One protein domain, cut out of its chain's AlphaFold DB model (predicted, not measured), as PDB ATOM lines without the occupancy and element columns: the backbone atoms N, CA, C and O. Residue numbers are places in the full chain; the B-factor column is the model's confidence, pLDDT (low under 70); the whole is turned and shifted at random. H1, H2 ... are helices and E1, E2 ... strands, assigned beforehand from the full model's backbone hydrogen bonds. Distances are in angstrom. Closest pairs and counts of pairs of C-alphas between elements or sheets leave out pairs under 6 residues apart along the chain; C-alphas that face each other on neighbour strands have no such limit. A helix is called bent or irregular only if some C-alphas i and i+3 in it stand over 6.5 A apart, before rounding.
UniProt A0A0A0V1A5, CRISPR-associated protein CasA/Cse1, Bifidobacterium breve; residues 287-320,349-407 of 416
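AT A GLANCE: This is residues 287 to 320 and 349 to 407 of the 416 residues of the protein "CRISPR-associated protein CasA/Cse1" of Bifidobacterium breve (UniProt A0A0A0V1A5). A helical hairpin, H4 and H5, forms one side of the domain; the short helix H2 packs on H4 near the middle, and the long strand E2 runs past H1 and H2 to the last turn of H5. H1 and, farther out, E1 lie away from the hairpin, and the two strands, E1 and E2, do not pair with each other. The printed part has 93 residues in the order E1, H1, H2, E2, H3, H4, H5, with five named helices and two named strands, and its class is mixed. It is compact, with a radius of gyration of the C-alphas of 13.8 A and spans of 41 by 36 by 21 A.

HOW THE PARTS SIT: E1, residues 288 to 290, pairs with no named strand. H1, residues 296 to 300, is apart from E1 and only just irregular, with C-alphas 296 and 299 6.7 A apart. H2, residues 303 to 310, is irregular, with C-alphas 305 and 308 8.4 A apart. E2, residues 350 to 361, also pairs with no named strand; its closest C-alphas to H1 are those of Arg 354 and Ile 299, 6.2 A apart, and to H2 those of Asp 356 and Leu 303, 6.6 A apart. H3, residues 363 to 366, and E2 meet only through their link. H4, residues 368 to 385, touches H2 at a steep tilt of 49 degrees, opposite ways, the closest C-alphas being those of Val 375 and Thr 305, 6.1 A apart. H5, residues 392 to 407, forms a hairpin with H4: they touch at a shallow tilt of 18 degrees, opposite ways, the closest C-alphas, Ala 382 and Ala 395, being 5.0 A apart. H5 has a kink of 43 degrees near residue 399. The closest C-alphas of E2 and H5 are those of Leu 360 and Leu 407, 5.1 A apart. O i to N i+4 pairs within hydrogen-bond range number 0 of 1 in H1 and 1 of 4 in H2, beside 1 of 2 and 4 of 5 O i to N i+3 pairs, 12 of 14 in H4 and 9 of 12 in H5; H3 is too short for such a pair.

IN THESE COORDINATES: E1 begins at C-alpha 288, (16.850, -42.139, 68.130). E2 measures 32.5 A from first to last C-alpha, beginning at C-alpha 350, (6.006, -22.360, 58.929). H4 measures 25.9 A and H5 21.5 A, ending at C-alpha 407, (17.963, -44.881, 41.658).

THE WHOLE: The C-alphas farthest apart are those of Lys 287 and Gly 389, 42.8 A. Residues 321 to 348 are not printed, and C-alphas 320 and 349 are 27.1 A apart across this cut. Of the links that are printed whole, H4 to H5 is short and the others are tight. Mean pLDDT of the printed part is 85.2; residue 297, residues 314 to 316 and residues 384 to 393 are under 70.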
ATOM      1  N   LYS A 287      20.861 -42.339  70.738       90.88
ATOM      2  CA  LYS A 287      19.435 -42.071  70.940       90.88
ATOM      3  C   LYS A 287      18.766 -41.727  69.615       90.88
ATOM      4  O   LYS A 287      19.217 -40.828  68.904       90.88
ATOM      5  N   SER A 288      17.648 -42.389  69.329       92.06
ATOM      6  CA  SER A 288      16.850 -42.139  68.130       92.06
ATOM      7  C   SER A 288      16.328 -40.702  68.071       92.06
ATOM      8  O   SER A 288      15.860 -40.145  69.071       92.06
ATOM      9  N   LYS A 289      16.394 -40.113  66.877       93.69
ATOM     10  CA  LYS A 289      15.860 -38.792  66.534       93.69
ATOM     11  C   LYS A 289      15.433 -38.758  65.056       93.69
ATOM     12  O   LYS A 289      15.949 -39.542  64.259       93.69
ATOM     13  N   PRO A 290      14.565 -37.825  64.646       94.75
ATOM     14  CA  PRO A 290      14.196 -37.676  63.243       94.75
ATOM     15  C   PRO A 290      15.353 -37.165  62.384       94.75
ATOM     16  O   PRO A 290      16.141 -36.307  62.811       94.75
ATOM     17  N   VAL A 291      15.403 -37.612  61.131       93.69
ATOM     18  CA  VAL A 291      16.263 -36.997  60.116       93.69
ATOM     19  C   VAL A 291      15.722 -35.613  59.756       93.69
ATOM     20  O   VAL A 291      14.557 -35.438  59.409       93.69
ATOM     21  N   ASN A 292      16.590 -34.602  59.772       90.88
ATOM     22  CA  ASN A 292      16.219 -33.245  59.367       90.88
ATOM     23  C   ASN A 292      16.458 -33.020  57.861       90.88
ATOM     24  O   ASN A 292      17.550 -32.609  57.468       90.88
ATOM     25  N   LEU A 293      15.443 -33.216  57.019       90.56
ATOM     26  CA  LEU A 293      15.537 -32.997  55.562       90.56
ATOM     27  C   LEU A 293      15.294 -31.545  55.111       90.56
ATOM     28  O   LEU A 293      15.203 -31.265  53.912       90.56
ATOM     29  N   THR A 294      15.207 -30.615  56.064       87.12
ATOM     30  CA  THR A 294      14.832 -29.213  55.838       87.12
ATOM     31  C   THR A 294      15.912 -28.227  56.286       87.12
ATOM     32  O   THR A 294      15.624 -27.062  56.556       87.12
ATOM     33  N   PHE A 295      17.158 -28.666  56.459       78.56
ATOM     34  CA  PHE A 295      18.207 -27.804  57.004       78.56
ATOM     35  C   PHE A 295      18.668 -26.740  55.991       78.56
ATOM     36  O   PHE A 295      19.182 -27.065  54.923       78.56
ATOM     37  N   GLY A 296      18.550 -25.459  56.356       73.06
ATOM     38  CA  GLY A 296      19.080 -24.339  55.572       73.06
ATOM     39  C   GLY A 296      18.544 -24.289  54.128       73.06
ATOM     40  O   GLY A 296      17.364 -24.575  53.914       73.06
ATOM     41  N   PRO A 297      19.381 -23.938  53.131       69.81
ATOM     42  CA  PRO A 297      18.979 -23.907  51.721       69.81
ATOM     43  C   PRO A 297      18.841 -25.309  51.096       69.81
ATOM     44  O   PRO A 297      18.477 -25.420  49.931       69.81
ATOM     45  N   LEU A 298      19.127 -26.394  51.835       72.50
ATOM     46  CA  LEU A 298      19.063 -27.766  51.305       72.50
ATOM     47  C   LEU A 298      17.634 -28.236  51.027       72.50
ATOM     48  O   LEU A 298      17.439 -29.184  50.273       72.50
ATOM     49  N   ILE A 299      16.637 -27.573  51.614       82.50
ATOM     50  CA  ILE A 299      15.232 -27.863  51.328       82.50
ATOM     51  C   ILE A 299      14.868 -27.608  49.858       82.50
ATOM     52  O   ILE A 299      13.973 -28.269  49.351       82.50
ATOM     53  N   ASP A 300      15.605 -26.729  49.169       79.62
ATOM     54  CA  ASP A 300      15.399 -26.419  47.748       79.62
ATOM     55  C   ASP A 300      16.117 -27.408  46.811       79.62
ATOM     56  O   ASP A 300      16.021 -27.289  45.592       79.62
ATOM     57  N   ARG A 301      16.887 -28.359  47.362       85.94
ATOM     58  CA  ARG A 301      17.591 -29.372  46.573       85.94
ATOM     59  C   ARG A 301      16.755 -30.651  46.460       85.94
ATOM     60  O   ARG A 301      16.137 -31.044  47.461       85.94
ATOM     61  N   PRO A 302      16.822 -31.355  45.313       90.75
ATOM     62  CA  PRO A 302      16.225 -32.681  45.171       90.75
ATOM     63  C   PRO A 302      16.666 -33.641  46.283       90.75
ATOM     64  O   PRO A 302      17.795 -33.556  46.780       90.75
ATOM     65  N   LEU A 303      15.794 -34.565  46.682       92.81
ATOM     66  CA  LEU A 303      15.989 -35.445  47.841       92.81
ATOM     67  C   LEU A 303      17.249 -36.287  47.721       92.81
ATOM     68  O   LEU A 303      17.989 -36.418  48.694       92.81
ATOM     69  N   TRP A 304      17.530 -36.787  46.518       93.50
ATOM     70  CA  TRP A 304      18.708 -37.603  46.246       93.50
ATOM     71  C   TRP A 304      20.025 -36.879  46.563       93.50
ATOM     72  O   TRP A 304      21.018 -37.530  46.868       93.50
ATOM     73  N   THR A 305      20.050 -35.540  46.573       92.00
ATOM     74  CA  THR A 305      21.248 -34.771  46.967       92.00
ATOM     75  C   THR A 305      21.575 -34.893  48.456       92.00
ATOM     76  O   THR A 305      22.670 -34.533  48.882       92.00
ATOM     77  N   GLN A 306      20.621 -35.375  49.254       91.69
ATOM     78  CA  GLN A 306      20.764 -35.658  50.676       91.69
ATOM     79  C   GLN A 306      20.838 -37.170  50.938       91.69
ATOM     80  O   GLN A 306      20.462 -37.593  52.027       91.69
ATOM     81  N   TRP A 307      21.305 -37.975  49.973       93.00
ATOM     82  CA  TRP A 307      21.343 -39.441  50.059       93.00
ATOM     83  C   TRP A 307      21.885 -39.965  51.396       93.00
ATOM     84  O   TRP A 307      21.158 -40.646  52.117       93.00
ATOM     85  N   ASP A 308      23.098 -39.558  51.776       90.19
ATOM     86  CA  ASP A 308      23.745 -40.021  53.015       90.19
ATOM     87  C   ASP A 308      22.968 -39.609  54.276       90.19
ATOM     88  O   ASP A 308      22.987 -40.251  55.316       90.19
ATOM     89  N   LYS A 309      22.240 -38.496  54.202       89.38
ATOM     90  CA  LYS A 309      21.453 -38.021  55.336       89.38
ATOM     91  C   LYS A 309      20.110 -38.735  55.431       89.38
ATOM     92  O   LYS A 309      19.638 -38.992  56.535       89.38
ATOM     93  N   ALA A 310      19.475 -38.974  54.289       89.88
ATOM     94  CA  ALA A 310      18.124 -39.502  54.194       89.88
ATOM     95  C   ALA A 310      18.079 -41.030  54.275       89.88
ATOM     96  O   ALA A 310      17.103 -41.558  54.785       89.88
ATOM     97  N   PHE A 311      19.097 -41.739  53.785       90.75
ATOM     98  CA  PHE A 311      19.000 -43.187  53.602       90.75
ATOM     99  C   PHE A 311      20.037 -43.980  54.387       90.75
ATOM    100  O   PHE A 311      19.660 -45.006  54.946       90.75
ATOM    101  N   VAL A 312      21.303 -43.550  54.428       83.81
ATOM    102  CA  VAL A 312      22.396 -44.350  55.011       83.81
ATOM    103  C   VAL A 312      23.540 -43.456  55.500       83.81
ATOM    104  O   VAL A 312      24.084 -42.696  54.699       83.81
ATOM    105  N   GLU A 313      23.954 -43.580  56.762       72.75
ATOM    106  CA  GLU A 313      25.157 -42.919  57.285       72.75
ATOM    107  C   GLU A 313      26.465 -43.588  56.808       72.75
ATOM    108  O   GLU A 313      26.473 -44.768  56.454       72.75
ATOM    109  N   PRO A 314      27.612 -42.871  56.812       65.75
ATOM    110  CA  PRO A 314      28.896 -43.434  56.382       65.75
ATOM    111  C   PRO A 314      29.368 -44.668  57.169       65.75
ATOM    112  O   PRO A 314      30.237 -45.396  56.688       65.75
ATOM    113  N   ASP A 315      28.853 -44.882  58.381       67.75
ATOM    114  CA  ASP A 315      29.126 -46.056  59.215       67.75
ATOM    115  C   ASP A 315      28.169 -47.235  58.957       67.75
ATOM    116  O   ASP A 315      28.405 -48.329  59.472       67.75
ATOM    117  N   GLY A 316      27.166 -47.043  58.094       69.81
ATOM    118  CA  GLY A 316      26.206 -48.056  57.668       69.81
ATOM    119  C   GLY A 316      24.838 -47.977  58.345       69.81
ATOM    120  O   GLY A 316      23.992 -48.812  58.024       69.81
ATOM    121  N   ASP A 317      24.592 -47.010  59.236       79.56
ATOM    122  CA  ASP A 317      23.281 -46.850  59.873       79.56
ATOM    123  C   ASP A 317      22.209 -46.422  58.855       79.56
ATOM    124  O   ASP A 317      22.306 -45.393  58.186       79.56
ATOM    125  N   GLU A 318      21.159 -47.233  58.728       84.94
ATOM    126  CA  GLU A 318      20.069 -47.023  57.776       84.94
ATOM    127  C   GLU A 318      18.985 -46.104  58.358       84.94
ATOM    128  O   GLU A 318      18.511 -46.295  59.479       84.94
ATOM    129  N   HIS A 319      18.574 -45.099  57.584       88.06
ATOM    130  CA  HIS A 319      17.723 -44.003  58.061       88.06
ATOM    131  C   HIS A 319      16.292 -43.993  57.516       88.06
ATOM    132  O   HIS A 319      15.460 -43.166  57.909       88.06
ATOM    133  N   TYR A 320      16.010 -44.857  56.551       90.81
ATOM    134  CA  TYR A 320      14.763 -44.815  55.806       90.81
ATOM    135  C   TYR A 320      13.573 -45.367  56.619       90.81
ATOM    136  O   TYR A 320      13.757 -46.116  57.580       90.81
ATOM    137  N   SER A 349       6.139 -20.070  63.223       86.56
ATOM    138  CA  SER A 349       5.509 -20.043  61.901       86.56
ATOM    139  C   SER A 349       6.113 -21.143  61.041       86.56
ATOM    140  O   SER A 349       7.248 -21.556  61.289       86.56
ATOM    141  N   ILE A 350       5.399 -21.577  60.007       87.94
ATOM    142  CA  ILE A 350       6.006 -22.360  58.929       87.94
ATOM    143  C   ILE A 350       6.797 -21.406  58.029       87.94
ATOM    144  O   ILE A 350       6.309 -20.338  57.656       87.94
ATOM    145  N   ALA A 351       8.047 -21.759  57.739       88.19
ATOM    146  CA  ALA A 351       8.893 -21.038  56.800       88.19
ATOM    147  C   ALA A 351       8.800 -21.649  55.401       88.19
ATOM    148  O   ALA A 351       8.663 -20.912  54.427       88.19
ATOM    149  N   ARG A 352       8.891 -22.981  55.309       88.62
ATOM    150  CA  ARG A 352       8.891 -23.731  54.049       88.62
ATOM    151  C   ARG A 352       8.352 -25.143  54.263       88.62
ATOM    152  O   ARG A 352       8.437 -25.677  55.368       88.62
ATOM    153  N   ILE A 353       7.852 -25.748  53.193       90.56
ATOM    154  CA  ILE A 353       7.423 -27.146  53.158       90.56
ATOM    155  C   ILE A 353       8.211 -27.832  52.045       90.56
ATOM    156  O   ILE A 353       8.300 -27.311  50.936       90.56
ATOM    157  N   ARG A 354       8.810 -28.978  52.361       91.94
ATOM    158  CA  ARG A 354       9.370 -29.901  51.380       91.94
ATOM    159  C   ARG A 354       8.247 -30.803  50.893       91.94
ATOM    160  O   ARG A 354       7.580 -31.415  51.724       91.94
ATOM    161  N   GLN A 355       8.117 -30.917  49.583       93.44
ATOM    162  CA  GLN A 355       7.424 -32.006  48.912       93.44
ATOM    163  C   GLN A 355       8.332 -32.464  47.776       93.44
ATOM    164  O   GLN A 355       8.754 -31.648  46.960       93.44
ATOM    165  N   ASP A 356       8.683 -33.740  47.772       93.38
ATOM    166  CA  ASP A 356       9.575 -34.328  46.777       93.38
ATOM    167  C   ASP A 356       9.078 -35.719  46.404       93.38
ATOM    168  O   ASP A 356       8.394 -36.344  47.211       93.38
ATOM    169  N   HIS A 357       9.440 -36.201  45.222       95.06
ATOM    170  CA  HIS A 357       9.023 -37.504  44.718       95.06
ATOM    171  C   HIS A 357      10.233 -38.286  44.221       95.06
ATOM    172  O   HIS A 357      11.080 -37.752  43.502       95.06
ATOM    173  N   MET A 358      10.310 -39.570  44.566       95.38
ATOM    174  CA  MET A 358      11.383 -40.432  44.091       95.38
ATOM    175  C   MET A 358      10.915 -41.872  43.897       95.38
ATOM    176  O   MET A 358      10.109 -42.403  44.656       95.38
ATOM    177  N   THR A 359      11.490 -42.528  42.891       97.50
ATOM    178  CA  THR A 359      11.425 -43.980  42.732       97.50
ATOM    179  C   THR A 359      12.771 -44.577  43.126       97.50
ATOM    180  O   THR A 359      13.814 -44.138  42.637       97.50
ATOM    181  N   LEU A 360      12.753 -45.575  44.004       97.44
ATOM    182  CA  LEU A 360      13.942 -46.203  44.565       97.44
ATOM    183  C   LEU A 360      13.863 -47.718  44.417       97.44
ATOM    184  O   LEU A 360      12.964 -48.368  44.941       97.44
ATOM    185  N   ASP A 361      14.848 -48.285  43.737       97.50
ATOM    186  CA  ASP A 361      15.189 -49.692  43.854       97.50
ATOM    187  C   ASP A 361      15.903 -49.913  45.187       97.50
ATOM    188  O   ASP A 361      16.997 -49.384  45.409       97.50
ATOM    189  N   MET A 362      15.300 -50.701  46.073       94.81
ATOM    190  CA  MET A 362      15.809 -50.909  47.431       94.81
ATOM    191  C   MET A 362      17.216 -51.516  47.457       94.81
ATOM    192  O   MET A 362      17.948 -51.322  48.423       94.81
ATOM    193  N   ARG A 363      17.667 -52.154  46.368       93.94
ATOM    194  CA  ARG A 363      19.052 -52.639  46.240       93.94
ATOM    195  C   ARG A 363      20.086 -51.511  46.297       93.94
ATOM    196  O   ARG A 363      21.215 -51.756  46.710       93.94
ATOM    197  N   ARG A 364      19.714 -50.275  45.935       93.88
ATOM    198  CA  ARG A 364      20.612 -49.106  45.962       93.88
ATOM    199  C   ARG A 364      21.052 -48.715  47.363       93.88
ATOM    200  O   ARG A 364      22.144 -48.173  47.501       93.88
ATOM    201  N   ILE A 365      20.260 -49.035  48.386       91.75
ATOM    202  CA  ILE A 365      20.658 -48.865  49.789       91.75
ATOM    203  C   ILE A 365      21.958 -49.635  50.063       91.75
ATOM    204  O   ILE A 365      22.911 -49.077  50.598       91.75
ATOM    205  N   HIS A 366      22.052 -50.882  49.595       89.19
ATOM    206  CA  HIS A 366      23.241 -51.724  49.773       89.19
ATOM    207  C   HIS A 366      24.424 -51.329  48.874       89.19
ATOM    208  O   HIS A 366      25.551 -51.767  49.095       89.19
ATOM    209  N   GLU A 367      24.194 -50.478  47.877       92.00
ATOM    210  CA  GLU A 367      25.222 -49.903  47.006       92.00
ATOM    211  C   GLU A 367      25.629 -48.489  47.457       92.00
ATOM    212  O   GLU A 367      26.150 -47.708  46.655       92.00
ATOM    213  N   HIS A 368      25.393 -48.152  48.732       91.50
ATOM    214  CA  HIS A 368      25.549 -46.807  49.289       91.50
ATOM    215  C   HIS A 368      26.831 -46.097  48.838       91.50
ATOM    216  O   HIS A 368      26.746 -44.970  48.363       91.50
ATOM    217  N   ALA A 369      27.997 -46.749  48.907       91.50
ATOM    218  CA  ALA A 369      29.266 -46.127  48.523       91.50
ATOM    219  C   ALA A 369      29.291 -45.662  47.052       91.50
ATOM    220  O   ALA A 369      29.802 -44.581  46.755       91.50
ATOM    221  N   ASN A 370      28.711 -46.446  46.134       93.69
ATOM    222  CA  ASN A 370      28.630 -46.078  44.720       93.69
ATOM    223  C   ASN A 370      27.615 -44.950  44.503       93.69
ATOM    224  O   ASN A 370      27.897 -43.970  43.817       93.69
ATOM    225  N   VAL A 371      26.442 -45.068  45.134       94.44
ATOM    226  CA  VAL A 371      25.392 -44.046  45.056       94.44
ATOM    227  C   VAL A 371      25.908 -42.713  45.604       94.44
ATOM    228  O   VAL A 371      25.799 -41.701  44.919       94.44
ATOM    229  N   SER A 372      26.542 -42.717  46.776       93.75
ATOM    230  CA  SER A 372      27.126 -41.534  47.411       93.75
ATOM    231  C   SER A 372      28.184 -40.883  46.513       93.75
ATOM    232  O   SER A 372      28.102 -39.686  46.254       93.75
ATOM    233  N   ALA A 373      29.093 -41.659  45.904       93.81
ATOM    234  CA  ALA A 373      30.090 -41.127  44.966       93.81
ATOM    235  C   ALA A 373      29.465 -40.437  43.734       93.81
ATOM    236  O   ALA A 373      29.926 -39.371  43.306       93.81
ATOM    237  N   ILE A 374      28.399 -41.021  43.177       95.12
ATOM    238  CA  ILE A 374      27.628 -40.451  42.061       95.12
ATOM    239  C   ILE A 374      26.935 -39.153  42.490       95.12
ATOM    240  O   ILE A 374      27.047 -38.143  41.787       95.12
ATOM    241  N   VAL A 375      26.266 -39.155  43.650       93.94
ATOM    242  CA  VAL A 375      25.624 -37.966  44.234       93.94
ATOM    243  C   VAL A 375      26.646 -36.851  44.392       93.94
ATOM    244  O   VAL A 375      26.421 -35.737  43.920       93.94
ATOM    245  N   ASP A 376      27.800 -37.158  44.976       92.44
ATOM    246  CA  ASP A 376      28.890 -36.218  45.203       92.44
ATOM    247  C   ASP A 376      29.376 -35.573  43.902       92.44
ATOM    248  O   ASP A 376      29.556 -34.352  43.831       92.44
ATOM    249  N   LYS A 377      29.574 -36.381  42.853       92.75
ATOM    250  CA  LYS A 377      29.992 -35.899  41.530       92.75
ATOM    251  C   LYS A 377      28.924 -34.994  40.915       92.75
ATOM    252  O   LYS A 377      29.255 -33.902  40.455       92.75
ATOM    253  N   LEU A 378      27.657 -35.405  40.941       92.06
ATOM    254  CA  LEU A 378      26.545 -34.638  40.375       92.06
ATOM    255  C   LEU A 378      26.297 -33.326  41.126       92.06
ATOM    256  O   LEU A 378      26.167 -32.275  40.496       92.06
ATOM    257  N   VAL A 379      26.318 -33.347  42.461       89.75
ATOM    258  CA  VAL A 379      26.215 -32.143  43.298       89.75
ATOM    259  C   VAL A 379      27.376 -31.195  42.998       89.75
ATOM    260  O   VAL A 379      27.142 -30.006  42.789       89.75
ATOM    261  N   LYS A 380      28.615 -31.696  42.891       87.69
ATOM    262  CA  LYS A 380      29.786 -30.892  42.493       87.69
ATOM    263  C   LYS A 380      29.730 -30.401  41.047       87.69
ATOM    264  O   LYS A 380      30.453 -29.472  40.735       87.69
ATOM    265  N   GLN A 381      28.927 -30.970  40.153       84.69
ATOM    266  CA  GLN A 381      28.753 -30.449  38.790       84.69
ATOM    267  C   GLN A 381      27.625 -29.412  38.702       84.69
ATOM    268  O   GLN A 381      27.728 -28.456  37.930       84.69
ATOM    269  N   ALA A 382      26.557 -29.603  39.479       80.69
ATOM    270  CA  ALA A 382      25.408 -28.707  39.526       80.69
ATOM    271  C   ALA A 382      25.705 -27.453  40.359       80.69
ATOM    272  O   ALA A 382      25.428 -26.342  39.917       80.69
ATOM    273  N   TRP A 383      26.326 -27.610  41.532       71.56
ATOM    274  CA  TRP A 383      26.531 -26.526  42.496       71.56
ATOM    275  C   TRP A 383      27.479 -25.408  42.018       71.56
ATOM    276  O   TRP A 383      27.118 -24.245  42.170       71.56
ATOM    277  N   PRO A 384      28.642 -25.675  41.386       63.56
ATOM    278  CA  PRO A 384      29.515 -24.614  40.873       63.56
ATOM    279  C   PRO A 384      28.892 -23.770  39.764       63.56
ATOM    280  O   PRO A 384      29.387 -22.683  39.485       63.56
ATOM    281  N   LYS A 385      27.830 -24.270  39.118       57.44
ATOM    282  CA  LYS A 385      27.077 -23.547  38.090       57.44
ATOM    283  C   LYS A 385      25.975 -22.665  38.661       57.44
ATOM    284  O   LYS A 385      25.329 -21.971  37.898       57.44
ATOM    285  N   VAL A 386      25.734 -22.694  39.968       57.94
ATOM    286  CA  VAL A 386      24.799 -21.773  40.615       57.94
ATOM    287  C   VAL A 386      25.588 -20.527  41.019       57.94
ATOM    288  O   VAL A 386      26.023 -20.392  42.163       57.94
ATOM    289  N   SER A 387      25.853 -19.642  40.054       55.91
ATOM    290  CA  SER A 387      26.407 -18.306  40.309       55.91
ATOM    291  C   SER A 387      25.280 -17.273  40.480       55.91
ATOM    292  O   SER A 387      24.110 -17.586  40.254       55.91
ATOM    293  N   ASN A 388      25.591 -16.042  40.910       48.09
ATOM    294  CA  ASN A 388      24.595 -14.961  40.986       48.09
ATOM    295  C   ASN A 388      24.063 -14.640  39.572       48.09
ATOM    296  O   ASN A 388      24.648 -13.823  38.864       48.09
ATOM    297  N   GLY A 389      22.963 -15.284  39.176       53.12
ATOM    298  CA  GLY A 389      22.310 -15.110  37.875       53.12
ATOM    299  C   GLY A 389      21.847 -16.413  37.218       53.12
ATOM    300  O   GLY A 389      20.962 -16.362  36.368       53.12
ATOM    301  N   ASP A 390      22.388 -17.563  37.630       56.94
ATOM    302  CA  ASP A 390      21.985 -18.869  37.100       56.94
ATOM    303  C   ASP A 390      20.774 -19.417  37.860       56.94
ATOM    304  O   ASP A 390      20.707 -19.342  39.089       56.94
ATOM    305  N   ASN A 391      19.813 -19.990  37.133       62.34
ATOM    306  CA  ASN A 391      18.664 -20.650  37.737       62.34
ATOM    307  C   ASN A 391      19.104 -22.013  38.317       62.34
ATOM    308  O   ASN A 391      19.385 -22.934  37.543       62.34
ATOM    309  N   PRO A 392      19.150 -22.194  39.653       63.50
ATOM    310  CA  PRO A 392      19.569 -23.458  40.257       63.50
ATOM    311  C   PRO A 392      18.703 -24.642  39.810       63.50
ATOM    312  O   PRO A 392      19.200 -25.765  39.759       63.50
ATOM    313  N   HIS A 393      17.442 -24.405  39.435       67.69
ATOM    314  CA  HIS A 393      16.539 -25.453  38.963       67.69
ATOM    315  C   HIS A 393      17.013 -26.106  37.654       67.69
ATOM    316  O   HIS A 393      16.899 -27.322  37.517       67.69
ATOM    317  N   ASP A 394      17.626 -25.350  36.737       71.12
ATOM    318  CA  ASP A 394      18.084 -25.888  35.447       71.12
ATOM    319  C   ASP A 394      19.303 -26.810  35.618       71.12
ATOM    320  O   ASP A 394      19.453 -27.822  34.924       71.12
ATOM    321  N   ALA A 395      20.174 -26.490  36.580       73.81
ATOM    322  CA  ALA A 395      21.335 -27.311  36.908       73.81
ATOM    323  C   ALA A 395      20.925 -28.644  37.555       73.81
ATOM    324  O   ALA A 395      21.474 -29.691  37.195       73.81
ATOM    325  N   TRP A 396      19.947 -28.616  38.467       84.19
ATOM    326  CA  TRP A 396      19.410 -29.826  39.095       84.19
ATOM    327  C   TRP A 396      18.634 -30.693  38.106       84.19
ATOM    328  O   TRP A 396      18.888 -31.892  38.067       84.19
ATOM    329  N   ALA A 397      17.825 -30.101  37.221       83.81
ATOM    330  CA  ALA A 397      17.074 -30.845  36.208       83.81
ATOM    331  C   ALA A 397      17.982 -31.721  35.328       83.81
ATOM    332  O   ALA A 397      17.650 -32.863  35.017       83.81
ATOM    333  N   LYS A 398      19.177 -31.232  34.962       84.75
ATOM    334  CA  LYS A 398      20.154 -32.051  34.230       84.75
ATOM    335  C   LYS A 398      20.670 -33.220  35.073       84.75
ATOM    336  O   LYS A 398      20.783 -34.329  34.552       84.75
ATOM    337  N   ALA A 399      20.989 -32.991  36.345       89.75
ATOM    338  CA  ALA A 399      21.443 -34.050  37.243       89.75
ATOM    339  C   ALA A 399      20.340 -35.093  37.517       89.75
ATOM    340  O   ALA A 399      20.637 -36.287  37.555       89.75
ATOM    341  N   ASP A 400      19.075 -34.671  37.589       90.94
ATOM    342  CA  ASP A 400      17.916 -35.554  37.756       90.94
ATOM    343  C   ASP A 400      17.815 -36.582  36.624       90.94
ATOM    344  O   ASP A 400      17.567 -37.761  36.885       90.94
ATOM    345  N   THR A 401      18.092 -36.180  35.373       90.44
ATOM    346  CA  THR A 401      18.069 -37.103  34.219       90.44
ATOM    347  C   THR A 401      19.097 -38.234  34.304       90.44
ATOM    348  O   THR A 401      18.913 -39.269  33.663       90.44
ATOM    349  N   ALA A 402      20.157 -38.060  35.100       92.38
ATOM    350  CA  ALA A 402      21.159 -39.088  35.362       92.38
ATOM    351  C   ALA A 402      20.831 -39.884  36.635       92.38
ATOM    352  O   ALA A 402      20.870 -41.114  36.621       92.38
ATOM    353  N   MET A 403      20.491 -39.188  37.726       95.50
ATOM    354  CA  MET A 403      20.360 -39.798  39.049       95.50
ATOM    355  C   MET A 403      19.059 -40.579  39.233       95.50
ATOM    356  O   MET A 403      19.089 -41.719  39.694       95.50
ATOM    357  N   LEU A 404      17.911 -39.994  38.875       95.44
ATOM    358  CA  LEU A 404      16.609 -40.605  39.161       95.44
ATOM    359  C   LEU A 404      16.420 -41.952  38.447       95.44
ATOM    360  O   LEU A 404      15.991 -42.904  39.100       95.44
ATOM    361  N   PRO A 405      16.792 -42.119  37.159       96.56
ATOM    362  CA  PRO A 405      16.682 -43.426  36.520       96.56
ATOM    363  C   PRO A 405      17.614 -44.472  37.143       96.56
ATOM    364  O   PRO A 405      17.240 -45.639  37.229       96.56
ATOM    365  N   TYR A 406      18.812 -44.071  37.584       96.94
ATOM    366  CA  TYR A 406      19.754 -44.963  38.262       96.94
ATOM    367  C   TYR A 406      19.200 -45.462  39.601       96.94
ATOM    368  O   TYR A 406      19.208 -46.673  39.858       96.94
ATOM    369  N   LEU A 407      18.648 -44.548  40.408       96.75
ATOM    370  CA  LEU A 407      17.963 -44.881  41.658       96.75
ATOM    371  C   LEU A 407      16.753 -45.786  41.423       96.75
ATOM    372  O   LEU A 407      16.564 -46.729  42.179       96.75
TER     373      LEU A 407